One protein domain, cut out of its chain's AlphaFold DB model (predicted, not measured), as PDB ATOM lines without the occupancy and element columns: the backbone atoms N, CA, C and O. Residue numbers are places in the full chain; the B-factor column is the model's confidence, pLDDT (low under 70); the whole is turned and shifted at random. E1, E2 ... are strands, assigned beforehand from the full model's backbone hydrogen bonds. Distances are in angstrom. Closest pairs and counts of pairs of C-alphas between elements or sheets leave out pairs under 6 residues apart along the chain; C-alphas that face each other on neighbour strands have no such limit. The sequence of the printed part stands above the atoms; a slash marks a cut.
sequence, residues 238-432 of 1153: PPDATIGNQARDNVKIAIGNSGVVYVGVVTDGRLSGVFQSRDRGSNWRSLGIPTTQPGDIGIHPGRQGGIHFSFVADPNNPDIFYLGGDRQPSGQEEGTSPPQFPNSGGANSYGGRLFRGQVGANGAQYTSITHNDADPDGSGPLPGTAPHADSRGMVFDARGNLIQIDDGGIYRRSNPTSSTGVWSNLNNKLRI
ATOM      1  N   PRO A 238      -1.999 125.814  31.331       72.75
ATOM      2  CA  PRO A 238      -1.703 124.519  30.718       72.75
ATOM      3  C   PRO A 238      -0.509 123.798  31.387       72.75
ATOM      4  O   PRO A 238       0.449 124.472  31.769       72.75
ATOM      5  N   PRO A 239      -0.512 122.450  31.497       59.47
ATOM      6  CA  PRO A 239       0.529 121.690  32.206       59.47
ATOM      7  C   PRO A 239       1.951 121.795  31.627       59.47
ATOM      8  O   PRO A 239       2.905 121.799  32.398       59.47
ATOM      9  N   ASP A 240       2.091 121.907  30.299       55.56
ATOM     10  CA  ASP A 240       3.382 121.951  29.575       55.56
ATOM     11  C   ASP A 240       3.799 123.372  29.164       55.56
ATOM     12  O   ASP A 240       4.671 123.573  28.318       55.56
ATOM     13  N   ALA A 241       3.151 124.391  29.723       52.16
ATOM     14  CA  ALA A 241       3.439 125.758  29.350       52.16
ATOM     15  C   ALA A 241       4.732 126.217  30.043       52.16
ATOM     16  O   ALA A 241       4.750 126.469  31.249       52.16
ATOM     17  N   THR A 242       5.809 126.391  29.280       52.25
ATOM     18  CA  THR A 242       7.015 127.140  29.669       52.25
ATOM     19  C   THR A 242       6.717 128.634  29.893       52.25
ATOM     20  O   THR A 242       7.490 129.487  29.494       52.25
ATOM     21  N   ILE A 243       5.627 128.990  30.588       54.94
ATOM     22  CA  ILE A 243       5.249 130.370  30.967       54.94
ATOM     23  C   ILE A 243       6.110 130.878  32.156       54.94
ATOM     24  O   ILE A 243       5.864 131.930  32.742       54.94
ATOM     25  N   GLY A 244       7.133 130.114  32.552       48.78
ATOM     26  CA  GLY A 244       7.910 130.302  33.776       48.78
ATOM     27  C   GLY A 244       9.309 130.896  33.609       48.78
ATOM     28  O   GLY A 244      10.117 130.695  34.513       48.78
ATOM     29  N   ASN A 245       9.633 131.592  32.512       47.31
ATOM     30  CA  ASN A 245      10.925 132.279  32.383       47.31
ATOM     31  C   ASN A 245      10.738 133.789  32.156       47.31
ATOM     32  O   ASN A 245       9.918 134.221  31.358       47.31
ATOM     33  N   GLN A 246      11.466 134.615  32.909       47.88
ATOM     34  CA  GLN A 246      11.253 136.071  33.003       47.88
ATOM     35  C   GLN A 246      11.774 136.874  31.788       47.88
ATOM     36  O   GLN A 246      11.973 138.085  31.888       47.88
ATOM     37  N   ALA A 247      12.006 136.227  30.645       42.62
ATOM     38  CA  ALA A 247      12.609 136.840  29.468       42.62
ATOM     39  C   ALA A 247      11.585 136.978  28.326       42.62
ATOM     40  O   ALA A 247      11.445 136.094  27.509       42.62
ATOM     41  N   ARG A 248      10.898 138.128  28.261       54.09
ATOM     42  CA  ARG A 248      10.212 138.652  27.053       54.09
ATOM     43  C   ARG A 248       9.226 137.710  26.324       54.09
ATOM     44  O   ARG A 248       9.177 137.714  25.096       54.09
ATOM     45  N   ASP A 249       8.362 137.024  27.068       65.62
ATOM     46  CA  ASP A 249       7.288 136.200  26.492       65.62
ATOM     47  C   ASP A 249       5.983 136.996  26.279       65.62
ATOM     48  O   ASP A 249       5.566 137.768  27.152       65.62
ATOM     49  N   ASN A 250       5.306 136.783  25.145       80.06
ATOM     50  CA  ASN A 250       3.950 137.287  24.882       80.06
ATOM     51  C   ASN A 250       2.965 136.122  24.833       80.06
ATOM     52  O   ASN A 250       3.213 135.107  24.191       80.06
ATOM     53  N   VAL A 251       1.820 136.273  25.492       86.25
ATOM     54  CA  VAL A 251       0.771 135.254  25.510       86.25
ATOM     55  C   VAL A 251      -0.543 135.898  25.112       86.25
ATOM     56  O   VAL A 251      -0.973 136.867  25.749       86.25
ATOM     57  N   LYS A 252      -1.189 135.341  24.087       90.81
ATOM     58  CA  LYS A 252      -2.510 135.766  23.611       90.81
ATOM     59  C   LYS A 252      -3.529 134.664  23.853       90.81
ATOM     60  O   LYS A 252      -3.254 133.484  23.635       90.81
ATOM     61  N   ILE A 253      -4.709 135.069  24.307       93.75
ATOM     62  CA  ILE A 253      -5.862 134.200  24.526       93.75
ATOM     63  C   ILE A 253      -6.891 134.504  23.436       93.75
ATOM     64  O   ILE A 253      -7.103 135.668  23.109       93.75
ATOM     65  N   ALA A 254      -7.543 133.475  22.898       95.75
ATOM     66  CA  ALA A 254      -8.640 133.617  21.948       95.75
ATOM     67  C   ALA A 254      -9.815 132.709  22.341       95.75
ATOM     68  O   ALA A 254      -9.611 131.561  22.740       95.75
ATOM     69  N   ILE A 255     -11.042 133.232  22.264       94.56
ATOM     70  CA  ILE A 255     -12.266 132.535  22.691       94.56
ATOM     71  C   ILE A 255     -13.384 132.847  21.691       94.56
ATOM     72  O   ILE A 255     -13.678 134.014  21.449       94.56
ATOM     73  N   GLY A 256     -13.995 131.808  21.115       89.31
ATOM     74  CA  GLY A 256     -15.174 131.926  20.244       89.31
ATOM     75  C   GLY A 256     -16.488 131.732  21.014       89.31
ATOM     76  O   GLY A 256     -16.481 131.454  22.214       89.31
ATOM     77  N   ASN A 257     -17.640 131.786  20.333       90.56
ATOM     78  CA  ASN A 257     -18.955 131.675  20.997       90.56
ATOM     79  C   ASN A 257     -19.216 130.297  21.628       90.56
ATOM     80  O   ASN A 257     -20.110 130.148  22.459       90.56
ATOM     81  N   SER A 258     -18.434 129.286  21.249       89.88
ATOM     82  CA  SER A 258     -18.481 127.947  21.839       89.88
ATOM     83  C   SER A 258     -17.894 127.871  23.256       89.88
ATOM     84  O   SER A 258     -18.058 126.850  23.922       89.88
ATOM     85  N   GLY A 259     -17.187 128.914  23.712       89.50
ATOM     86  CA  GLY A 259     -16.485 128.930  24.998       89.50
ATOM     87  C   GLY A 259     -15.203 128.083  25.026       89.50
ATOM     88  O   GLY A 259     -14.619 127.893  26.094       89.50
ATOM     89  N   VAL A 260     -14.757 127.562  23.875       93.19
ATOM     90  CA  VAL A 260     -13.445 126.913  23.739       93.19
ATOM     91  C   VAL A 260     -12.352 127.973  23.834       93.19
ATOM     92  O   VAL A 260     -12.400 128.986  23.138       93.19
ATOM     93  N   VAL A 261     -11.366 127.720  24.692       94.06
ATOM     94  CA  VAL A 261     -10.258 128.636  24.969       94.06
ATOM     95  C   VAL A 261      -9.017 128.170  24.227       94.06
ATOM     96  O   VAL A 261      -8.582 127.028  24.390       94.06
ATOM     97  N   TYR A 262      -8.424 129.077  23.465       95.38
ATOM     98  CA  TYR A 262      -7.141 128.895  22.806       95.38
ATOM     99  C   TYR A 262      -6.086 129.805  23.427       95.38
ATOM    100  O   TYR A 262      -6.377 130.946  23.788       95.38
ATOM    101  N   VAL A 263      -4.851 129.313  23.532       93.19
ATOM    102  CA  VAL A 263      -3.701 130.077  24.036       93.19
ATOM    103  C   VAL A 263      -2.515 129.897  23.100       93.19
ATOM    104  O   VAL A 263      -2.102 128.767  22.854       93.19
ATOM    105  N   GLY A 264      -1.972 131.007  22.607       90.50
ATOM    106  CA  GLY A 264      -0.714 131.060  21.865       90.50
ATOM    107  C   GLY A 264       0.376 131.673  22.738       90.50
ATOM    108  O   GLY A 264       0.139 132.698  23.384       90.50
ATOM    109  N   VAL A 265       1.546 131.040  22.776       86.81
ATOM    110  CA  VAL A 265       2.692 131.447  23.601       86.81
ATOM    111  C   VAL A 265       3.864 131.779  22.692       86.81
ATOM    112  O   VAL A 265       4.268 130.950  21.881       86.81
ATOM    113  N   VAL A 266       4.405 132.984  22.841       82.69
ATOM    114  CA  VAL A 266       5.635 133.443  22.200       82.69
ATOM    115  C   VAL A 266       6.722 133.513  23.262       82.69
ATOM    116  O   VAL A 266       6.519 134.171  24.280       82.69
ATOM    117  N   THR A 267       7.860 132.874  23.008       78.50
ATOM    118  CA  THR A 267       9.041 132.854  23.878       78.50
ATOM    119  C   THR A 267      10.273 133.232  23.071       78.50
ATOM    120  O   THR A 267      10.441 132.728  21.963       78.50
ATOM    121  N   ASP A 268      11.104 134.141  23.591       73.62
ATOM    122  CA  ASP A 268      12.309 134.643  22.904       73.62
ATOM    123  C   ASP A 268      12.044 135.073  21.443       73.62
ATOM    124  O   ASP A 268      12.827 134.807  20.536       73.62
ATOM    125  N   GLY A 269      10.897 135.719  21.199       72.94
ATOM    126  CA  GLY A 269      10.520 136.189  19.863       72.94
ATOM    127  C   GLY A 269      10.003 135.120  18.900       72.94
ATOM    128  O   GLY A 269       9.898 135.379  17.704       72.94
ATOM    129  N   ARG A 270       9.655 133.927  19.396       77.88
ATOM    130  CA  ARG A 270       9.180 132.794  18.586       77.88
ATOM    131  C   ARG A 270       7.909 132.195  19.142       77.88
ATOM    132  O   ARG A 270       7.791 132.030  20.352       77.88
ATOM    133  N   LEU A 271       6.977 131.801  18.276       83.12
ATOM    134  CA  LEU A 271       5.825 131.013  18.712       83.12
ATOM    135  C   LEU A 271       6.305 129.649  19.241       83.12
ATOM    136  O   LEU A 271       6.775 128.807  18.481       83.12
ATOM    137  N   SER A 272       6.187 129.438  20.550       81.81
ATOM    138  CA  SER A 272       6.680 128.252  21.256       81.81
ATOM    139  C   SER A 272       5.585 127.220  21.537       81.81
ATOM    140  O   SER A 272       5.887 126.051  21.769       81.81
ATOM    141  N   GLY A 273       4.305 127.605  21.466       85.19
ATOM    142  CA  GLY A 273       3.204 126.654  21.609       85.19
ATOM    143  C   GLY A 273       1.815 127.229  21.361       85.19
ATOM    144  O   GLY A 273       1.554 128.407  21.608       85.19
ATOM    145  N   VAL A 274       0.905 126.355  20.920       91.25
ATOM    146  CA  VAL A 274      -0.538 126.619  20.839       91.25
ATOM    147  C   VAL A 274      -1.291 125.550  21.630       91.25
ATOM    148  O   VAL A 274      -1.038 124.353  21.479       91.25
ATOM    149  N   PHE A 275      -2.235 125.973  22.468       91.50
ATOM    150  CA  PHE A 275      -2.984 125.108  23.378       91.50
ATOM    151  C   PHE A 275      -4.490 125.348  23.272       91.50
ATOM    152  O   PHE A 275      -4.928 126.474  23.053       91.50
ATOM    153  N   GLN A 276      -5.279 124.295  23.486       94.06
ATOM    154  CA  GLN A 276      -6.743 124.337  23.536       94.06
ATOM    155  C   GLN A 276      -7.261 123.783  24.865       94.06
ATOM    156  O   GLN A 276      -6.789 122.747  25.337       94.06
ATOM    157  N   SER A 277      -8.299 124.416  25.408       93.62
ATOM    158  CA  SER A 277      -9.134 123.876  26.479       93.62
ATOM    159  C   SER A 277     -10.617 123.995  26.129       93.62
ATOM    160  O   SER A 277     -11.099 125.059  25.747       93.62
ATOM    161  N   ARG A 278     -11.360 122.891  26.280       92.69
ATOM    162  CA  ARG A 278     -12.817 122.838  26.035       92.69
ATOM    163  C   ARG A 278     -13.657 122.932  27.302       92.69
ATOM    164  O   ARG A 278     -14.876 123.021  27.228       92.69
ATOM    165  N   ASP A 279     -13.018 122.894  28.460       91.00
ATOM    166  CA  ASP A 279     -13.648 122.839  29.776       91.00
ATOM    167  C   ASP A 279     -13.188 124.004  30.659       91.00
ATOM    168  O   ASP A 279     -13.015 123.876  31.871       91.00
ATOM    169  N   ARG A 280     -13.011 125.173  30.031       87.62
ATOM    170  CA  ARG A 280     -12.675 126.444  30.688       87.62
ATOM    171  C   ARG A 280     -11.351 126.423  31.458       87.62
ATOM    172  O   ARG A 280     -11.201 127.163  32.434       87.62
ATOM    173  N   GLY A 281     -10.387 125.634  30.997       87.88
ATOM    174  CA  GLY A 281      -9.022 125.582  31.514       87.88
ATOM    175  C   GLY A 281      -8.777 124.497  32.564       87.88
ATOM    176  O   GLY A 281      -7.753 124.542  33.241       87.88
ATOM    177  N   SER A 282      -9.696 123.536  32.723       88.69
ATOM    178  CA  SER A 282      -9.485 122.374  33.597       88.69
ATOM    179  C   SER A 282      -8.596 121.313  32.949       88.69
ATOM    180  O   SER A 282      -7.754 120.733  33.630       88.69
ATOM    181  N   ASN A 283      -8.736 121.094  31.642       89.00
ATOM    182  CA  ASN A 283      -7.873 120.235  30.845       89.00
ATOM    183  C   ASN A 283      -7.364 120.994  29.620       89.00
ATOM    184  O   ASN A 283      -8.098 121.750  28.977       89.00
ATOM    185  N   TRP A 284      -6.103 120.743  29.279       89.31
ATOM    186  CA  TRP A 284      -5.428 121.373  28.152       89.31
ATOM    187  C   TRP A 284      -4.848 120.339  27.208       89.31
ATOM    188  O   TRP A 284      -4.366 119.284  27.620       89.31
ATOM    189  N   ARG A 285      -4.868 120.690  25.929       89.38
ATOM    190  CA  ARG A 285      -4.299 119.912  24.839       89.38
ATOM    191  C   ARG A 285      -3.340 120.791  24.047       89.38
ATOM    192  O   ARG A 285      -3.743 121.863  23.601       89.38
ATOM    193  N   SER A 286      -2.105 120.331  23.850       89.75
ATOM    194  CA  SER A 286      -1.179 120.956  22.899       89.75
ATOM    195  C   SER A 286      -1.632 120.680  21.465       89.75
ATOM    196  O   SER A 286      -2.055 119.566  21.140       89.75
ATOM    197  N   LEU A 287      -1.569 121.705  20.621       91.25
ATOM    198  CA  LEU A 287      -1.965 121.654  19.217       91.25
ATOM    199  C   LEU A 287      -0.770 121.687  18.255       91.25
ATOM    200  O   LEU A 287      -0.981 121.634  17.045       91.25
ATOM    201  N   GLY A 288       0.459 121.743  18.779       86.75
ATOM    202  CA  GLY A 288       1.661 122.014  17.985       86.75
ATOM    203  C   GLY A 288       1.724 123.472  17.522       86.75
ATOM    204  O   GLY A 288       0.920 124.297  17.955       86.75
ATOM    205  N   ILE A 289       2.666 123.788  16.638       86.00
ATOM    206  CA  ILE A 289       2.841 125.116  16.028       86.00
ATOM    207  C   ILE A 289       2.864 124.980  14.496       86.00
ATOM    208  O   ILE A 289       3.220 123.903  14.010       86.00
ATOM    209  N   PRO A 290       2.477 126.018  13.731       81.19
ATOM    210  CA  PRO A 290       2.640 126.022  12.280       81.19
ATOM    211  C   PRO A 290       4.118 125.889  11.881       81.19
ATOM    212  O   PRO A 290       4.995 126.451  12.538       81.19
ATOM    213  N   THR A 291       4.371 125.180  10.781       68.62
ATOM    214  CA  THR A 291       5.678 125.056  10.115       68.62
ATOM    215  C   THR A 291       5.465 125.182   8.611       68.62
ATOM    216  O   THR A 291       4.532 124.567   8.096       68.62
ATOM    217  N   THR A 292       6.309 125.937   7.915       54.78
ATOM    218  CA  THR A 292       6.249 126.140   6.454       54.78
ATOM    219  C   THR A 292       6.989 125.038   5.683       54.78
ATOM    220  O   THR A 292       6.546 124.636   4.615       54.78
ATOM    221  N   GLN A 293       8.050 124.460   6.260       49.50
ATOM    222  CA  GLN A 293       8.750 123.259   5.776       49.50
ATOM    223  C   GLN A 293       9.294 122.418   6.953       49.50
ATOM    224  O   GLN A 293       9.394 122.917   8.080       49.50
ATOM    225  N   PRO A 294       9.673 121.140   6.745       34.94
ATOM    226  CA  PRO A 294      10.342 120.341   7.772       34.94
ATOM    227  C   PRO A 294      11.683 120.968   8.194       34.94
ATOM    228  O   PRO A 294      12.669 120.888   7.470       34.94
ATOM    229  N   GLY A 295      11.721 121.565   9.388       44.03
ATOM    230  CA  GLY A 295      12.898 122.271   9.920       44.03
ATOM    231  C   GLY A 295      12.824 123.798   9.827       44.03
ATOM    232  O   GLY A 295      13.722 124.463  10.336       44.03
ATOM    233  N   ASP A 296      11.753 124.338   9.244       55.00
ATOM    234  CA  ASP A 296      11.542 125.770   9.035       55.00
ATOM    235  C   ASP A 296      10.581 126.372  10.080       55.00
ATOM    236  O   ASP A 296       9.710 125.686  10.633       55.00
ATOM    237  N   ILE A 297      10.763 127.658  10.391       54.81
ATOM    238  CA  ILE A 297      10.114 128.329  11.526       54.81
ATOM    239  C   ILE A 297       8.821 129.000  11.049       54.81
ATOM    240  O   ILE A 297       8.876 129.846  10.172       54.81
ATOM    241  N   GLY A 298       7.663 128.660  11.636       67.00
ATOM    242  CA  GLY A 298       6.353 129.240  11.293       67.00
ATOM    243  C   GLY A 298       6.222 130.745  11.586       67.00
ATOM    244  O   GLY A 298       6.584 131.576  10.761       67.00
ATOM    245  N   ILE A 299       5.651 131.120  12.737       77.81
ATOM    246  CA  ILE A 299       5.482 132.531  13.149       77.81
ATOM    247  C   ILE A 299       6.694 132.992  13.968       77.81
ATOM    248  O   ILE A 299       7.002 132.380  14.999       77.81
ATOM    249  N   HIS A 300       7.340 134.088  13.545       76.06
ATOM    250  CA  HIS A 300       8.577 134.589  14.150       76.06
ATOM    251  C   HIS A 300       8.555 136.108  14.412       76.06
ATOM    252  O   HIS A 300       9.169 136.875  13.676       76.06
ATOM    253  N   PRO A 301       7.923 136.562  15.507       70.56
ATOM    254  CA  PRO A 301       7.836 137.984  15.825       70.56
ATOM    255  C   PRO A 301       9.141 138.677  16.265       70.56
ATOM    256  O   PRO A 301       9.139 139.861  16.607       70.56
ATOM    257  N   GLY A 302      10.237 137.926  16.404       69.56
ATOM    258  CA  GLY A 302      11.550 138.447  16.770       69.56
ATOM    259  C   GLY A 302      11.538 139.253  18.074       69.56
ATOM    260  O   GLY A 302      10.785 138.988  19.018       69.56
ATOM    261  N   ARG A 303      12.362 140.303  18.146       67.06
ATOM    262  CA  ARG A 303      12.440 141.169  19.342       67.06
ATOM    263  C   ARG A 303      11.164 141.979  19.600       67.06
ATOM    264  O   ARG A 303      11.050 142.581  20.672       67.06
ATOM    265  N   GLN A 304      10.218 141.973  18.666       67.19
ATOM    266  CA  GLN A 304       8.946 142.682  18.751       67.19
ATOM    267  C   GLN A 304       7.764 141.755  19.084       67.19
ATOM    268  O   GLN A 304       6.611 142.188  19.112       67.19
ATOM    269  N   GLY A 305       8.021 140.506  19.495       61.25
ATOM    270  CA  GLY A 305       6.967 139.561  19.881       61.25
ATOM    271  C   GLY A 305       6.020 140.009  20.989       61.25
ATOM    272  O   GLY A 305       4.931 139.457  21.093       61.25
ATOM    273  N   GLY A 306       6.357 141.045  21.764       69.25
ATOM    274  CA  GLY A 306       5.433 141.701  22.699       69.25
ATOM    275  C   GLY A 306       4.261 142.451  22.043       69.25
ATOM    276  O   GLY A 306       3.253 142.687  22.708       69.25
ATOM    277  N   ILE A 307       4.377 142.821  20.765       73.88
ATOM    278  CA  ILE A 307       3.399 143.641  20.031       73.88
ATOM    279  C   ILE A 307       2.901 142.973  18.741       73.88
ATOM    280  O   ILE A 307       1.715 143.100  18.443       73.88
ATOM    281  N   HIS A 308       3.742 142.207  18.040       80.81
ATOM    282  CA  HIS A 308       3.450 141.644  16.713       80.81
ATOM    283  C   HIS A 308       3.048 140.165  16.763       80.81
ATOM    284  O   HIS A 308       3.692 139.283  16.195       80.81
ATOM    285  N   PHE A 309       1.984 139.886  17.518       87.88
ATOM    286  CA  PHE A 309       1.346 138.573  17.541       87.88
ATOM    287  C   PHE A 309      -0.170 138.725  17.675       87.88
ATOM    288  O   PHE A 309      -0.673 139.260  18.673       87.88
ATOM    289  N   SER A 310      -0.898 138.224  16.682       91.38
ATOM    290  CA  SER A 310      -2.353 138.280  16.588       91.38
ATOM    291  C   SER A 310      -2.956 136.881  16.731       91.38
ATOM    292  O   SER A 310      -2.387 135.881  16.292       91.38
ATOM    293  N   PHE A 311      -4.114 136.793  17.391       93.62
ATOM    294  CA  PHE A 311      -4.759 135.510  17.655       93.62
ATOM    295  C   PHE A 311      -6.269 135.666  17.824       93.62
ATOM    296  O   PHE A 311      -6.711 136.468  18.645       93.62
ATOM    297  N   VAL A 312      -7.060 134.900  17.068       96.75
ATOM    298  CA  VAL A 312      -8.528 134.911  17.148       96.75
ATOM    299  C   VAL A 312      -9.098 133.510  16.918       96.75
ATOM    300  O   VAL A 312      -8.553 132.715  16.157       96.75
ATOM    301  N   ALA A 313     -10.198 133.185  17.594       96.38
ATOM    302  CA  ALA A 313     -10.916 131.927  17.419       96.38
ATOM    303  C   ALA A 313     -12.098 132.147  16.474       96.38
ATOM    304  O   ALA A 313     -12.720 133.211  16.513       96.38
ATOM    305  N   ASP A 314     -12.427 131.150  15.655       95.38
ATOM    306  CA  ASP A 314     -13.621 131.229  14.820       95.38
ATOM    307  C   ASP A 314     -14.873 131.322  15.722       95.38
ATOM    308  O   ASP A 314     -15.023 130.539  16.672       95.38
ATOM    309  N   PRO A 315     -15.777 132.289  15.479       92.31
ATOM    310  CA  PRO A 315     -16.931 132.503  16.341       92.31
ATOM    311  C   PRO A 315     -17.941 131.354  16.270       92.31
ATOM    312  O   PRO A 315     -18.672 131.138  17.236       92.31
ATOM    313  N   ASN A 316     -17.982 130.608  15.164       90.38
ATOM    314  CA  ASN A 316     -19.012 129.615  14.868       90.38
ATOM    315  C   ASN A 316     -18.473 128.180  14.844       90.38
ATOM    316  O   ASN A 316     -19.244 127.239  15.037       90.38
ATOM    317  N   ASN A 317     -17.168 127.994  14.642       93.56
ATOM    318  CA  ASN A 317     -16.533 126.688  14.624       93.56
ATOM    319  C   ASN A 317     -15.556 126.518  15.805       93.56
ATOM    320  O   ASN A 317     -14.475 127.103  15.802       93.56
ATOM    321  N   PRO A 318     -15.871 125.660  16.798       93.62
ATOM    322  CA  PRO A 318     -15.009 125.444  17.960       93.62
ATOM    323  C   PRO A 318     -13.661 124.805  17.626       93.62
ATOM    324  O   PRO A 318     -12.822 124.731  18.521       93.62
ATOM    325  N   ASP A 319     -13.456 124.323  16.398       95.44
ATOM    326  CA  ASP A 319     -12.266 123.597  15.955       95.44
ATOM    327  C   ASP A 319     -11.386 124.428  15.009       95.44
ATOM    328  O   ASP A 319     -10.401 123.905  14.492       95.44
ATOM    329  N   ILE A 320     -11.720 125.703  14.776       95.69
ATOM    330  CA  ILE A 320     -10.960 126.598  13.899       95.69
ATOM    331  C   ILE A 320     -10.482 127.829  14.674       95.69
ATOM    332  O   ILE A 320     -11.205 128.415  15.481       95.69
ATOM    333  N   PHE A 321      -9.244 128.232  14.408       96.62
ATOM    334  CA  PHE A 321      -8.645 129.459  14.918       96.62
ATOM    335  C   PHE A 321      -7.648 130.036  13.912       96.62
ATOM    336  O   PHE A 321      -7.235 129.362  12.967       96.62
ATOM    337  N   TYR A 322      -7.249 131.281  14.133       95.88
ATOM    338  CA  TYR A 322      -6.358 132.036  13.266       95.88
ATOM    339  C   TYR A 322      -5.283 132.705  14.105       95.88
ATOM    340  O   TYR A 322      -5.589 133.287  15.146       95.88
ATOM    341  N   LEU A 323      -4.036 132.639  13.651       93.06
ATOM    342  CA  LEU A 323      -2.896 133.306  14.274       93.06
ATOM    343  C   LEU A 323      -2.024 133.983  13.226       93.06
ATOM    344  O   LEU A 323      -1.907 133.483  12.109       93.06
ATOM    345  N   GLY A 324      -1.394 135.086  13.608       88.00
ATOM    346  CA  GLY A 324      -0.449 135.800  12.765       88.00
ATOM    347  C   GLY A 324       0.675 136.432  13.571       88.00
ATOM    348  O   GLY A 324       0.553 136.629  14.780       88.00
ATOM    349  N   GLY A 325       1.776 136.746  12.905       81.06
ATOM    350  CA  GLY A 325       2.885 137.500  13.484       81.06
ATOM    351  C   GLY A 325       3.853 137.985  12.411       81.06
ATOM    352  O   GLY A 325       3.542 137.911  11.221       81.06
ATOM    353  N   ASP A 326       5.004 138.482  12.849       73.19
ATOM    354  CA  ASP A 326       6.046 139.031  11.972       73.19
ATOM    355  C   ASP A 326       6.977 137.936  11.366       73.19
ATOM    356  O   ASP A 326       6.840 136.733  11.651       73.19
ATOM    357  N   ARG A 327       7.847 138.363  10.440       67.44
ATOM    358  CA  ARG A 327       8.786 137.610   9.603       67.44
ATOM    359  C   ARG A 327      10.229 137.612  10.109       67.44
ATOM    360  O   ARG A 327      11.005 136.845   9.545       67.44
ATOM    361  N   GLN A 328      10.625 138.489  11.043       53.88
ATOM    362  CA  GLN A 328      12.040 138.790  11.307       53.88
ATOM    363  C   GLN A 328      12.714 137.797  12.284       53.88
ATOM    364  O   GLN A 328      12.548 137.918  13.505       53.88
ATOM    365  N   PRO A 329      13.558 136.855  11.816       48.81
ATOM    366  CA  PRO A 329      14.575 136.234  12.647       48.81
ATOM    367  C   PRO A 329      15.620 137.298  12.962       48.81
ATOM    368  O   PRO A 329      16.026 138.077  12.093       48.81
ATOM    369  N   SER A 330      16.091 137.368  14.206       44.31
ATOM    370  CA  SER A 330      17.236 138.244  14.456       44.31
ATOM    371  C   SER A 330      18.485 137.645  13.792       44.31
ATOM    372  O   SER A 330      18.675 136.433  13.798       44.31
ATOM    373  N   GLY A 331      19.392 138.467  13.251       41.19
ATOM    374  CA  GLY A 331      20.635 137.975  12.620       41.19
ATOM    375  C   GLY A 331      21.566 137.171  13.550       41.19
ATOM    376  O   GLY A 331      22.583 136.651  13.111       41.19
ATOM    377  N   GLN A 332      21.252 137.059  14.847       40.03
ATOM    378  CA  GLN A 332      21.951 136.165  15.779       40.03
ATOM    379  C   GLN A 332      21.277 134.799  15.952       40.03
ATOM    380  O   GLN A 332      21.871 133.895  16.536       40.03
ATOM    381  N   GLU A 333      20.053 134.641  15.468       43.84
ATOM    382  CA  GLU A 333      19.210 133.472  15.703       43.84
ATOM    383  C   GLU A 333      19.318 132.401  14.608       43.84
ATOM    384  O   GLU A 333      18.954 131.253  14.865       43.84
ATOM    385  N   GLU A 334      19.861 132.749  13.435       44.22
ATOM    386  CA  GLU A 334      20.114 131.820  12.315       44.22
ATOM    387  C   GLU A 334      21.606 131.516  12.084       44.22
ATOM    388  O   GLU A 334      21.958 130.699  11.238       44.22
ATOM    389  N   GLY A 335      22.513 132.129  12.853       39.75
ATOM    390  CA  GLY A 335      23.954 131.862  12.755       39.75
ATOM    391  C   GLY A 335      24.636 132.372  11.475       39.75
ATOM    392  O   GLY A 335      25.825 132.114  11.292       39.75
ATOM    393  N   THR A 336      23.931 133.111  10.616       38.47
ATOM    394  CA  THR A 336      24.453 133.722   9.384       38.47
ATOM    395  C   THR A 336      24.705 135.223   9.581       38.47
ATOM    396  O   THR A 336      23.928 135.940  10.208       38.47
ATOM    397  N   SER A 337      25.847 135.715   9.093       34.78
ATOM    398  CA  SER A 337      26.216 137.136   9.118       34.78
ATOM    399  C   SER A 337      26.921 137.479   7.801       34.78
ATOM    400  O   SER A 337      27.896 136.798   7.472       34.78
ATOM    401  N   PRO A 338      26.479 138.499   7.038       42.34
ATOM    402  CA  PRO A 338      25.403 139.450   7.342       42.34
ATOM    403  C   PRO A 338      24.007 138.799   7.273       42.34
ATOM    404  O   PRO A 338      23.894 137.707   6.719       42.34
ATOM    405  N   PRO A 339      22.947 139.441   7.812       37.75
ATOM    406  CA  PRO A 339      21.582 138.975   7.594       37.75
ATOM    407  C   PRO A 339      21.309 138.948   6.086       37.75
ATOM    408  O   PRO A 339      21.208 139.989   5.427       37.75
ATOM    409  N   GLN A 340      21.251 137.746   5.522       35.56
ATOM    410  CA  GLN A 340      20.685 137.552   4.202       35.56
ATOM    411  C   GLN A 340      19.168 137.706   4.360       35.56
ATOM    412  O   GLN A 340      18.522 136.870   4.975       35.56
ATOM    413  N   PHE A 341      18.609 138.818   3.874       35.59
ATOM    414  CA  PHE A 341      17.208 138.827   3.458       35.59
ATOM    415  C   PHE A 341      17.200 138.073   2.124       35.59
ATOM    416  O   PHE A 341      17.699 138.637   1.157       35.59
ATOM    417  N   PRO A 342      16.773 136.804   2.073       40.28
ATOM    418  CA  PRO A 342      15.450 136.380   2.520       40.28
ATOM    419  C   PRO A 342      15.481 135.130   3.417       40.28
ATOM    420  O   PRO A 342      16.343 134.265   3.289       40.28
ATOM    421  N   ASN A 343      14.502 134.993   4.305       33.03
ATOM    422  CA  ASN A 343      14.346 133.817   5.155       33.03
ATOM    423  C   ASN A 343      13.006 133.113   4.857       33.03
ATOM    424  O   ASN A 343      11.937 133.708   4.983       33.03
ATOM    425  N   SER A 344      13.130 131.831   4.480       32.28
ATOM    426  CA  SER A 344      12.144 130.836   4.002       32.28
ATOM    427  C   SER A 344      11.563 131.057   2.595       32.28
ATOM    428  O   SER A 344      10.767 131.967   2.375       32.28
ATOM    429  N   GLY A 345      11.926 130.170   1.660       31.20
ATOM    430  CA  GLY A 345      11.437 130.164   0.278       31.20
ATOM    431  C   GLY A 345       9.917 130.008   0.198       31.20
ATOM    432  O   GLY A 345       9.364 129.038   0.722       31.20
ATOM    433  N   GLY A 346       9.264 130.985  -0.436       34.88
ATOM    434  CA  GLY A 346       7.821 131.012  -0.700       34.88
ATOM    435  C   GLY A 346       7.124 132.336  -0.359       34.88
ATOM    436  O   GLY A 346       6.019 132.579  -0.833       34.88
ATOM    437  N   ALA A 347       7.749 133.217   0.431       33.34
ATOM    438  CA  ALA A 347       7.236 134.559   0.727       33.34
ATOM    439  C   ALA A 347       8.287 135.615   0.357       33.34
ATOM    440  O   ALA A 347       8.992 136.145   1.212       33.34
ATOM    441  N   ASN A 348       8.412 135.884  -0.944       37.94
ATOM    442  CA  ASN A 348       9.324 136.897  -1.484       37.94
ATOM    443  C   ASN A 348       8.740 138.327  -1.395       37.94
ATOM    444  O   ASN A 348       9.450 139.300  -1.637       37.94
ATOM    445  N   SER A 349       7.460 138.464  -1.025       45.19
ATOM    446  CA  SER A 349       6.751 139.731  -0.818       45.19
ATOM    447  C   SER A 349       6.648 140.075   0.676       45.19
ATOM    448  O   SER A 349       6.592 139.185   1.524       45.19
ATOM    449  N   TYR A 350       6.622 141.365   1.029       51.81
ATOM    450  CA  TYR A 350       6.556 141.908   2.404       51.81
ATOM    451  C   TYR A 350       5.247 141.581   3.183       51.81
ATOM    452  O   TYR A 350       4.832 142.331   4.066       51.81
ATOM    453  N   GLY A 351       4.570 140.470   2.875       59.34
ATOM    454  CA  GLY A 351       3.312 140.061   3.498       59.34
ATOM    455  C   GLY A 351       3.479 139.374   4.860       59.34
ATOM    456  O   GLY A 351       4.447 138.651   5.114       59.34
ATOM    457  N   GLY A 352       2.501 139.559   5.750       67.38
ATOM    458  CA  GLY A 352       2.482 138.935   7.075       67.38
ATOM    459  C   GLY A 352       2.326 137.408   7.042       67.38
ATOM    460  O   GLY A 352       1.728 136.830   6.128       67.38
ATOM    461  N   ARG A 353       2.811 136.716   8.085       76.75
ATOM    462  CA  ARG A 353       2.655 135.255   8.234       76.75
ATOM    463  C   ARG A 353       1.394 134.924   9.016       76.75
ATOM    464  O   ARG A 353       1.411 134.940  10.248       76.75
ATOM    465  N   LEU A 354       0.304 134.621   8.313       83.19
ATOM    466  CA  LEU A 354      -0.985 134.299   8.922       83.19
ATOM    467  C   LEU A 354      -1.386 132.858   8.597       83.19
ATOM    468  O   LEU A 354      -1.324 132.413   7.452       83.19
ATOM    469  N   PHE A 355      -1.871 132.147   9.611       87.19
ATOM    470  CA  PHE A 355      -2.282 130.753   9.513       87.19
ATOM    471  C   PHE A 355      -3.690 130.555  10.054       87.19
ATOM    472  O   PHE A 355      -4.075 131.124  11.077       87.19
ATOM    473  N   ARG A 356      -4.424 129.650   9.414       92.06
ATOM    474  CA  ARG A 356      -5.606 129.005   9.976       92.06
ATOM    475  C   ARG A 356      -5.198 127.670  10.589       92.06
ATOM    476  O   ARG A 356      -4.678 126.807   9.888       92.06
ATOM    477  N   GLY A 357      -5.489 127.473  11.867       93.44
ATOM    478  CA  GLY A 357      -5.399 126.177  12.534       93.44
ATOM    479  C   GLY A 357      -6.748 125.461  12.537       93.44
ATOM    480  O   GLY A 357      -7.743 126.018  12.994       93.44
ATOM    481  N   GLN A 358      -6.781 124.217  12.059       94.50
ATOM    482  CA  GLN A 358      -7.934 123.320  12.130       94.50
ATOM    483  C   GLN A 358      -7.626 122.145  13.064       94.50
ATOM    484  O   GLN A 358      -6.747 121.324  12.800       94.50
ATOM    485  N   VAL A 359      -8.351 122.045  14.174       94.94
ATOM    486  CA  VAL A 359      -8.113 121.049  15.222       94.94
ATOM    487  C   VAL A 359      -8.642 119.680  14.798       94.94
ATOM    488  O   VAL A 359      -9.845 119.468  14.681       94.94
ATOM    489  N   GLY A 360      -7.734 118.721  14.622       89.75
ATOM    490  CA  GLY A 360      -8.040 117.318  14.349       89.75
ATOM    491  C   GLY A 360      -7.796 116.401  15.551       89.75
ATOM    492  O   GLY A 360      -7.542 116.840  16.677       89.75
ATOM    493  N   ALA A 361      -7.822 115.085  15.322       83.56
ATOM    494  CA  ALA A 361      -7.581 114.074  16.361       83.56
ATOM    495  C   ALA A 361      -6.125 114.048  16.879       83.56
ATOM    496  O   ALA A 361      -5.903 113.698  18.035       83.56
ATOM    497  N   ASN A 362      -5.155 114.512  16.080       82.62
ATOM    498  CA  ASN A 362      -3.714 114.407  16.372       82.62
ATOM    499  C   ASN A 362      -2.994 115.756  16.584       82.62
ATOM    500  O   ASN A 362      -1.773 115.791  16.630       82.62
ATOM    501  N   GLY A 363      -3.729 116.862  16.717       86.75
ATOM    502  CA  GLY A 363      -3.186 118.221  16.826       86.75
ATOM    503  C   GLY A 363      -3.954 119.167  15.910       86.75
ATOM    504  O   GLY A 363      -5.000 118.777  15.380       86.75
ATOM    505  N   ALA A 364      -3.462 120.391  15.725       90.25
ATOM    506  CA  ALA A 364      -3.981 121.271  14.686       90.25
ATOM    507  C   ALA A 364      -3.248 121.031  13.360       90.25
ATOM    508  O   ALA A 364      -2.035 120.839  13.330       90.25
ATOM    509  N   GLN A 365      -4.000 121.039  12.265       89.94
ATOM    510  CA  GLN A 365      -3.469 121.201  10.918       89.94
ATOM    511  C   GLN A 365      -3.439 122.691  10.609       89.94
ATOM    512  O   GLN A 365      -4.465 123.361  10.728       89.94
ATOM    513  N   TYR A 366      -2.272 123.206  10.242       86.88
ATOM    514  CA  TYR A 366      -2.096 124.613   9.920       86.88
ATOM    515  C   TYR A 366      -2.102 124.797   8.408       86.88
ATOM    516  O   TYR A 366      -1.441 124.057   7.689       86.88
ATOM    517  N   THR A 367      -2.871 125.770   7.936       83.25
ATOM    518  CA  THR A 367      -2.909 126.190   6.535       83.25
ATOM    519  C   THR A 367      -2.534 127.657   6.496       83.25
ATOM    520  O   THR A 367      -3.154 128.454   7.208       83.25
ATOM    521  N   SER A 368      -1.538 128.021   5.695       79.81
ATOM    522  CA  SER A 368      -1.277 129.432   5.443       79.81
ATOM    523  C   SER A 368      -2.479 130.082   4.764       79.81
ATOM    524  O   SER A 368      -3.161 129.468   3.943       79.81
ATOM    525  N   ILE A 369      -2.781 131.316   5.155       79.38
ATOM    526  CA  ILE A 369      -3.841 132.118   4.535       79.38
ATOM    527  C   ILE A 369      -3.304 133.386   3.873       79.38
ATOM    528  O   ILE A 369      -4.102 134.181   3.380       79.38
ATOM    529  N   THR A 370      -1.984 133.572   3.842       74.00
ATOM    530  CA  THR A 370      -1.303 134.656   3.114       74.00
ATOM    531  C   THR A 370      -0.363 134.164   2.014       74.00
ATOM    532  O   THR A 370      -0.047 134.946   1.131       74.00
ATOM    533  N   HIS A 371       0.025 132.885   2.004       59.00
ATOM    534  CA  HIS A 371       0.823 132.244   0.947       59.00
ATOM    535  C   HIS A 371       0.255 130.852   0.617       59.00
ATOM    536  O   HIS A 371      -0.460 130.272   1.436       59.00
ATOM    537  N   ASN A 372       0.531 130.322  -0.578       50.50
ATOM    538  CA  ASN A 372       0.090 128.989  -0.997       50.50
ATOM    539  C   ASN A 372       1.297 128.048  -1.136       50.50
ATOM    540  O   ASN A 372       2.252 128.383  -1.824       50.50
ATOM    541  N   ASP A 373       1.228 126.852  -0.547       38.78
ATOM    542  CA  ASP A 373       2.321 125.858  -0.549       38.78
ATOM    543  C   ASP A 373       2.659 125.314  -1.958       38.78
ATOM    544  O   ASP A 373       3.673 124.644  -2.141       38.78
ATOM    545  N   ALA A 374       1.799 125.561  -2.953       37.56
ATOM    546  CA  ALA A 374       1.987 125.145  -4.346       37.56
ATOM    547  C   ALA A 374       2.769 126.158  -5.205       37.56
ATOM    548  O   ALA A 374       3.006 125.880  -6.379       37.56
ATOM    549  N   ASP A 375       3.139 127.309  -4.641       42.28
ATOM    550  CA  ASP A 375       3.824 128.396  -5.339       42.28
ATOM    551  C   ASP A 375       5.065 128.860  -4.548       42.28
ATOM    552  O   ASP A 375       4.979 129.765  -3.714       42.28
ATOM    553  N   PRO A 376       6.223 128.208  -4.758       36.22
ATOM    554  CA  PRO A 376       7.473 128.546  -4.079       36.22
ATOM    555  C   PRO A 376       8.089 129.883  -4.533       36.22
ATOM    556  O   PRO A 376       9.008 130.359  -3.861       36.22
ATOM    557  N   ASP A 377       7.571 130.505  -5.603       35.66
ATOM    558  CA  ASP A 377       8.109 131.736  -6.202       35.66
ATOM    559  C   ASP A 377       7.338 133.009  -5.791       35.66
ATOM    560  O   ASP A 377       7.827 134.122  -5.994       35.66
ATOM    561  N   GLY A 378       6.205 132.874  -5.090       38.81
ATOM    562  CA  GLY A 378       5.611 133.967  -4.314       38.81
ATOM    563  C   GLY A 378       4.558 134.824  -5.023       38.81
ATOM    564  O   GLY A 378       4.350 135.966  -4.604       38.81
ATOM    565  N   SER A 379       3.810 134.297  -5.998       37.19
ATOM    566  CA  SER A 379       2.548 134.908  -6.458       37.19
ATOM    567  C   SER A 379       1.417 134.665  -5.449       37.19
ATOM    568  O   SER A 379       0.361 134.113  -5.753       37.19
ATOM    569  N   GLY A 380       1.636 135.082  -4.197       42.84
ATOM    570  CA  GLY A 380       0.598 135.156  -3.172       42.84
ATOM    571  C   GLY A 380      -0.680 135.865  -3.670       42.84
ATOM    572  O   GLY A 380      -0.760 136.291  -4.821       42.84
ATOM    573  N   PRO A 381      -1.723 136.000  -2.825       42.00
ATOM    574  CA  PRO A 381      -2.940 136.728  -3.212       42.00
ATOM    575  C   PRO A 381      -2.574 138.029  -3.937       42.00
ATOM    576  O   PRO A 381      -1.600 138.654  -3.521       42.00
ATOM    577  N   LEU A 382      -3.321 138.360  -5.008       41.44
ATOM    578  CA  LEU A 382      -3.063 139.466  -5.948       41.44
ATOM    579  C   LEU A 382      -2.217 140.585  -5.313       41.44
ATOM    580  O   LEU A 382      -2.611 141.041  -4.226       41.44
ATOM    581  N   PRO A 383      -1.108 141.020  -5.953       41.88
ATOM    582  CA  PRO A 383      -0.240 142.072  -5.430       41.88
ATOM    583  C   PRO A 383      -1.063 143.185  -4.771       41.88
ATOM    584  O   PRO A 383      -2.031 143.669  -5.357       41.88
ATOM    585  N   GLY A 384      -0.724 143.559  -3.529       47.31
ATOM    586  CA  GLY A 384      -1.348 144.712  -2.864       47.31
ATOM    587  C   GLY A 384      -2.611 144.456  -2.049       47.31
ATOM    588  O   GLY A 384      -3.093 145.338  -1.333       47.31
ATOM    589  N   THR A 385      -3.150 143.240  -2.111       54.78
ATOM    590  CA  THR A 385      -4.374 142.894  -1.376       54.78
ATOM    591  C   THR A 385      -4.110 142.254  -0.015       54.78
ATOM    592  O   THR A 385      -4.997 142.254   0.838       54.78
ATOM    593  N   ALA A 386      -2.908 141.715   0.201       62.75
ATOM    594  CA  ALA A 386      -2.538 140.963   1.395       62.75
ATOM    595  C   ALA A 386      -2.131 141.863   2.579       62.75
ATOM    596  O   ALA A 386      -1.537 142.916   2.357       62.75
ATOM    597  N   PRO A 387      -2.362 141.407   3.826       73.25
ATOM    598  CA  PRO A 387      -1.779 141.990   5.029       73.25
ATOM    599  C   PRO A 387      -0.278 142.238   4.941       73.25
ATOM    600  O   PRO A 387       0.466 141.349   4.507       73.25
ATOM    601  N   HIS A 388       0.158 143.389   5.445       69.50
ATOM    602  CA  HIS A 388       1.569 143.696   5.656       69.50
ATOM    603  C   HIS A 388       2.168 142.787   6.756       69.50
ATOM    604  O   HIS A 388       1.464 142.023   7.432       69.50
ATOM    605  N   ALA A 389       3.491 142.820   6.930       70.62
ATOM    606  CA  ALA A 389       4.153 142.250   8.105       70.62
ATOM    607  C   ALA A 389       3.627 142.884   9.413       70.62
ATOM    608  O   ALA A 389       2.842 143.828   9.379       70.62
ATOM    609  N   ASP A 390       4.046 142.368  10.576       78.69
ATOM    610  CA  ASP A 390       3.738 142.982  11.881       78.69
ATOM    611  C   ASP A 390       2.293 142.856  12.392       78.69
ATOM    612  O   ASP A 390       1.732 143.748  13.035       78.69
ATOM    613  N   SER A 391       1.682 141.686  12.186       86.19
ATOM    614  CA  SER A 391       0.305 141.415  12.619       86.19
ATOM    615  C   SER A 391       0.056 141.699  14.112       86.19
ATOM    616  O   SER A 391       0.673 141.087  14.989       86.19
ATOM    617  N   ARG A 392      -0.911 142.579  14.422       87.44
ATOM    618  CA  ARG A 392      -1.218 143.019  15.803       87.44
ATOM    619  C   ARG A 392      -2.542 142.529  16.364       87.44
ATOM    620  O   ARG A 392      -2.659 142.292  17.570       87.44
ATOM    621  N   GLY A 393      -3.554 142.394  15.514       91.12
ATOM    622  CA  GLY A 393      -4.915 142.090  15.943       91.12
ATOM    623  C   GLY A 393      -5.750 141.473  14.833       91.12
ATOM    624  O   GLY A 393      -5.524 141.734  13.655       91.12
ATOM    625  N   MET A 394      -6.710 140.639  15.231       95.00
ATOM    626  CA  MET A 394      -7.686 140.035  14.332       95.00
ATOM    627  C   MET A 394      -9.058 139.974  14.997       95.00
ATOM    628  O   MET A 394      -9.154 139.680  16.189       95.00
ATOM    629  N   VAL A 395     -10.112 140.212  14.218       96.12
ATOM    630  CA  VAL A 395     -11.519 140.073  14.628       96.12
ATOM    631  C   VAL A 395     -12.351 139.531  13.469       96.12
ATOM    632  O   VAL A 395     -11.917 139.562  12.323       96.12
ATOM    633  N   PHE A 396     -13.556 139.041  13.756       96.50
ATOM    634  CA  PHE A 396     -14.532 138.701  12.722       96.50
ATOM    635  C   PHE A 396     -15.572 139.806  12.591       96.50
ATOM    636  O   PHE A 396     -16.065 140.301  13.606       96.50
ATOM    637  N   ASP A 397     -15.929 140.157  11.357       95.75
ATOM    638  CA  ASP A 397     -17.093 141.005  11.101       95.75
ATOM    639  C   ASP A 397     -18.411 140.218  11.231       95.75
ATOM    640  O   ASP A 397     -18.433 138.988  11.362       95.75
ATOM    641  N   ALA A 398     -19.545 140.922  11.170       94.19
ATOM    642  CA  ALA A 398     -20.863 140.299  11.301       94.19
ATOM    643  C   ALA A 398     -21.245 139.357  10.137       94.19
ATOM    644  O   ALA A 398     -22.227 138.621  10.251       94.19
ATOM    645  N   ARG A 399     -20.501 139.365   9.019       93.56
ATOM    646  CA  ARG A 399     -20.670 138.440   7.882       93.56
ATOM    647  C   ARG A 399     -19.727 137.231   7.973       93.56
ATOM    648  O   ARG A 399     -19.822 136.334   7.139       93.56
ATOM    649  N   GLY A 400     -18.871 137.166   8.994       93.12
ATOM    650  CA  GLY A 400     -17.907 136.085   9.189       93.12
ATOM    651  C   GLY A 400     -16.624 136.247   8.371       93.12
ATOM    652  O   GLY A 400     -15.877 135.277   8.231       93.12
ATOM    653  N   ASN A 401     -16.347 137.441   7.843       93.94
ATOM    654  CA  ASN A 401     -15.047 137.739   7.248       93.94
ATOM    655  C   ASN A 401     -14.014 137.981   8.352       93.94
ATOM    656  O   ASN A 401     -14.340 138.516   9.415       93.94
ATOM    657  N   LEU A 402     -12.764 137.609   8.086       95.50
ATOM    658  CA  LEU A 402     -11.653 137.866   8.997       95.50
ATOM    659  C   LEU A 402     -11.088 139.257   8.707       95.50
ATOM    660  O   LEU A 402     -10.673 139.528   7.582       95.50
ATOM    661  N   ILE A 403     -11.057 140.114   9.718       96.00
ATOM    662  CA  ILE A 403     -10.411 141.424   9.686       96.00
ATOM    663  C   ILE A 403      -9.078 141.304  10.410       96.00
ATOM    664  O   ILE A 403      -9.032 140.787  11.529       96.00
ATOM    665  N   GLN A 404      -8.009 141.788   9.796       93.38
ATOM    666  CA  GLN A 404      -6.679 141.820  10.383       93.38
ATOM    667  C   GLN A 404      -6.082 143.227  10.279       93.38
ATOM    668  O   GLN A 404      -6.401 143.981   9.364       93.38
ATOM    669  N   ILE A 405      -5.272 143.575  11.281       92.38
ATOM    670  CA  ILE A 405      -4.562 144.851  11.378       92.38
ATOM    671  C   ILE A 405      -3.066 144.654  11.647       92.38
ATOM    672  O   ILE A 405      -2.669 143.665  12.289       92.38
ATOM    673  N   ASP A 406      -2.255 145.605  11.194       85.44
ATOM    674  CA  ASP A 406      -0.789 145.609  11.305       85.44
ATOM    675  C   ASP A 406      -0.179 147.026  11.146       85.44
ATOM    676  O   ASP A 406      -0.828 148.015  11.499       85.44
ATOM    677  N   ASP A 407       1.099 147.117  10.746       78.69
ATOM    678  CA  ASP A 407       1.820 148.368  10.456       78.69
ATOM    679  C   ASP A 407       1.503 148.988   9.089       78.69
ATOM    680  O   ASP A 407       1.691 150.188   8.913       78.69
ATOM    681  N   GLY A 408       0.948 148.212   8.157       76.12
ATOM    682  CA  GLY A 408       0.493 148.696   6.854       76.12
ATOM    683  C   GLY A 408      -0.968 149.157   6.856       76.12
ATOM    684  O   GLY A 408      -1.361 149.973   6.018       76.12
ATOM    685  N   GLY A 409      -1.784 148.679   7.798       84.31
ATOM    686  CA  GLY A 409      -3.143 149.165   8.018       84.31
ATOM    687  C   GLY A 409      -4.133 148.061   8.380       84.31
ATOM    688  O   GLY A 409      -3.945 147.345   9.366       84.31
ATOM    689  N   ILE A 410      -5.244 147.986   7.642       89.94
ATOM    690  CA  ILE A 410      -6.382 147.097   7.886       89.94
ATOM    691  C   ILE A 410      -6.802 146.347   6.616       89.94
ATOM    692  O   ILE A 410      -7.028 146.925   5.553       89.94
ATOM    693  N   TYR A 411      -6.991 145.038   6.764       89.44
ATOM    694  CA  TYR A 411      -7.260 144.115   5.667       89.44
ATOM    695  C   TYR A 411      -8.410 143.176   6.017       89.44
ATOM    696  O   TYR A 411      -8.580 142.751   7.164       89.44
ATOM    697  N   ARG A 412      -9.194 142.798   5.008       90.44
ATOM    698  CA  ARG A 412     -10.301 141.845   5.126       90.44
ATOM    699  C   ARG A 412     -10.065 140.631   4.251       90.44
ATOM    700  O   ARG A 412      -9.903 140.774   3.043       90.44
ATOM    701  N   ARG A 413     -10.200 139.438   4.831       90.56
ATOM    702  CA  ARG A 413     -10.294 138.169   4.108       90.56
ATOM    703  C   ARG A 413     -11.735 137.683   4.041       90.56
ATOM    704  O   ARG A 413     -12.332 137.329   5.062       90.56
ATOM    705  N   SER A 414     -12.260 137.605   2.823       88.25
ATOM    706  CA  SER A 414     -13.528 136.928   2.541       88.25
ATOM    707  C   SER A 414     -13.372 135.409   2.652       88.25
ATOM    708  O   SER A 414     -12.315 134.865   2.336       88.25
ATOM    709  N   ASN A 415     -14.422 134.711   3.102       86.06
ATOM    710  CA  ASN A 415     -14.456 133.243   3.214       86.06
ATOM    711  C   ASN A 415     -13.179 132.636   3.845       86.06
ATOM    712  O   ASN A 415     -12.523 131.796   3.221       86.06
ATOM    713  N   PRO A 416     -12.797 133.021   5.078       88.94
ATOM    714  CA  PRO A 416     -11.485 132.700   5.655       88.94
ATOM    715  C   PRO A 416     -11.251 131.198   5.916       88.94
ATOM    716  O   PRO A 416     -10.141 130.784   6.259       88.94
ATOM    717  N   THR A 417     -12.272 130.352   5.776       85.19
ATOM    718  CA  THR A 417     -12.178 128.884   5.846       85.19
ATOM    719  C   THR A 417     -11.934 128.230   4.481       85.19
ATOM    720  O   THR A 417     -11.583 127.051   4.430       85.19
ATOM    721  N   SER A 418     -12.057 128.970   3.378       79.88
ATOM    722  CA  SER A 418     -11.796 128.482   2.023       79.88
ATOM    723  C   SER A 418     -10.367 128.790   1.575       79.88
ATOM    724  O   SER A 418      -9.801 129.834   1.912       79.88
ATOM    725  N   SER A 419      -9.802 127.908   0.750       68.31
ATOM    726  CA  SER A 419      -8.583 128.198  -0.015       68.31
ATOM    727  C   SER A 419      -8.805 129.289  -1.070       68.31
ATOM    728  O   SER A 419      -7.854 129.949  -1.459       68.31
ATOM    729  N   THR A 420     -10.055 129.534  -1.476       69.69
ATOM    730  CA  THR A 420     -10.443 130.587  -2.434       69.69
ATOM    731  C   THR A 420     -10.741 131.938  -1.775       69.69
ATOM    732  O   THR A 420     -11.292 132.824  -2.422       69.69
ATOM    733  N   GLY A 421     -10.480 132.090  -0.471       74.12
ATOM    734  CA  GLY A 421     -10.686 133.363   0.217       74.12
ATOM    735  C   GLY A 421      -9.783 134.457  -0.354       74.12
ATOM    736  O   GLY A 421      -8.591 134.226  -0.569       74.12
ATOM    737  N   VAL A 422     -10.349 135.643  -0.573       78.88
ATOM    738  CA  VAL A 422      -9.656 136.793  -1.176       78.88
ATOM    739  C   VAL A 422      -9.404 137.841  -0.102       78.88
ATOM    740  O   VAL A 422     -10.311 138.143   0.684       78.88
ATOM    741  N   TRP A 423      -8.176 138.358  -0.050       82.56
ATOM    742  CA  TRP A 423      -7.852 139.523   0.764       82.56
ATOM    743  C   TRP A 423      -8.241 140.811   0.032       82.56
ATOM    744  O   TRP A 423      -8.246 140.865  -1.190       82.56
ATOM    745  N   SER A 424      -8.619 141.830   0.791       80.62
ATOM    746  CA  SER A 424      -8.953 143.165   0.299       80.62
ATOM    747  C   SER A 424      -8.458 144.188   1.312       80.62
ATOM    748  O   SER A 424      -8.640 143.993   2.517       80.62
ATOM    749  N   ASN A 425      -7.830 145.251   0.827       79.56
ATOM    750  CA  ASN A 425      -7.378 146.373   1.636       79.56
ATOM    751  C   ASN A 425      -8.596 147.236   2.045       79.56
ATOM    752  O   ASN A 425      -9.495 147.450   1.234       79.56
ATOM    753  N   LEU A 426      -8.660 147.678   3.306       85.00
ATOM    754  CA  LEU A 426      -9.717 148.557   3.829       85.00
ATOM    755  C   LEU A 426      -9.210 149.964   4.202       85.00
ATOM    756  O   LEU A 426      -9.956 150.723   4.812       85.00
ATOM    757  N   ASN A 427      -7.968 150.312   3.873       79.44
ATOM    758  CA  ASN A 427      -7.311 151.569   4.227       79.44
ATOM    759  C   ASN A 427      -7.996 152.762   3.556       79.44
ATOM    760  O   ASN A 427      -8.491 153.635   4.259       79.44
ATOM    761  N   ASN A 428      -8.088 152.784   2.221       76.44
ATOM    762  CA  ASN A 428      -8.637 153.911   1.448       76.44
ATOM    763  C   ASN A 428      -8.205 155.285   2.035       76.44
ATOM    764  O   ASN A 428      -7.031 155.459   2.348       76.44
ATOM    765  N   LYS A 429      -9.131 156.230   2.278       69.06
ATOM    766  CA  LYS A 429      -8.865 157.564   2.866       69.06
ATOM    767  C   LYS A 429      -8.461 157.554   4.359       69.06
ATOM    768  O   LYS A 429      -8.657 158.549   5.061       69.06
ATOM    769  N   LEU A 430      -7.964 156.444   4.902       78.12
ATOM    770  CA  LEU A 430      -7.461 156.384   6.274       78.12
ATOM    771  C   LEU A 430      -6.109 157.104   6.369       78.12
ATOM    772  O   LEU A 430      -5.161 156.755   5.677       78.12
ATOM    773  N   ARG A 431      -6.006 158.100   7.255       78.88
ATOM    774  CA  ARG A 431      -4.829 158.977   7.368       78.88
ATOM    775  C   ARG A 431      -4.145 158.791   8.708       78.88
ATOM    776  O   ARG A 431      -4.416 159.531   9.653       78.88
ATOM    777  N   ILE A 432      -3.301 157.768   8.799       81.31
ATOM    778  CA  ILE A 432      -2.641 157.396  10.058       81.31
ATOM    779  C   ILE A 432      -1.116 157.309   9.934       81.31
ATOM    780  O   ILE A 432      -0.460 156.796  10.841       81.31
TER     781      ILE A 432
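AT A GLANCE: This is residues 238 to 432 of the 1153 residues of the protein "Calx-beta domain-containing protein" of Cyanobacteria bacterium UBA11372 (UniProt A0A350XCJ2). Amid much irregular loop, three small antiparallel sheets stand face to face, fanned like propeller blades: E4-E5-E6-E7 in the middle, E1-E2-E3 over one face, E8-E9-E10-E11 over the other. Of 195 printed residues, 61 are in these eleven named strands, an all-strand stack of sheets, each a meander, its strands joined in chain order. It is compact, with a radius of gyration of the C-alphas of 16.2 A, spanning 44 by 43 by 35 A.

HOW THE PARTS SIT: Look first at E4, residues 309 to 313; its closest C-alphas to E1, residues 250 to 255, are 312 and 254, 5.0 A apart. To E8, residues 393 to 396, they are 310 and 393, 4.6 A apart. Between E4 and E5, residues 320 to 325, N 312 and O 322 are 2.9 A apart, within hydrogen-bond range.

IN THESE COORDINATES: Find C-alpha 250, where E1 begins, at (3.950, 137.287, 24.882). E6, residues 353 to 360, runs 21.8 A. E11, residues 423 to 425, ends at (-7.378, 146.373, 1.636).

THE WHOLE: The printed part has no cut. Residues 326 to 352 form a long link; pLDDT is under 70 at 327 to 352, among others.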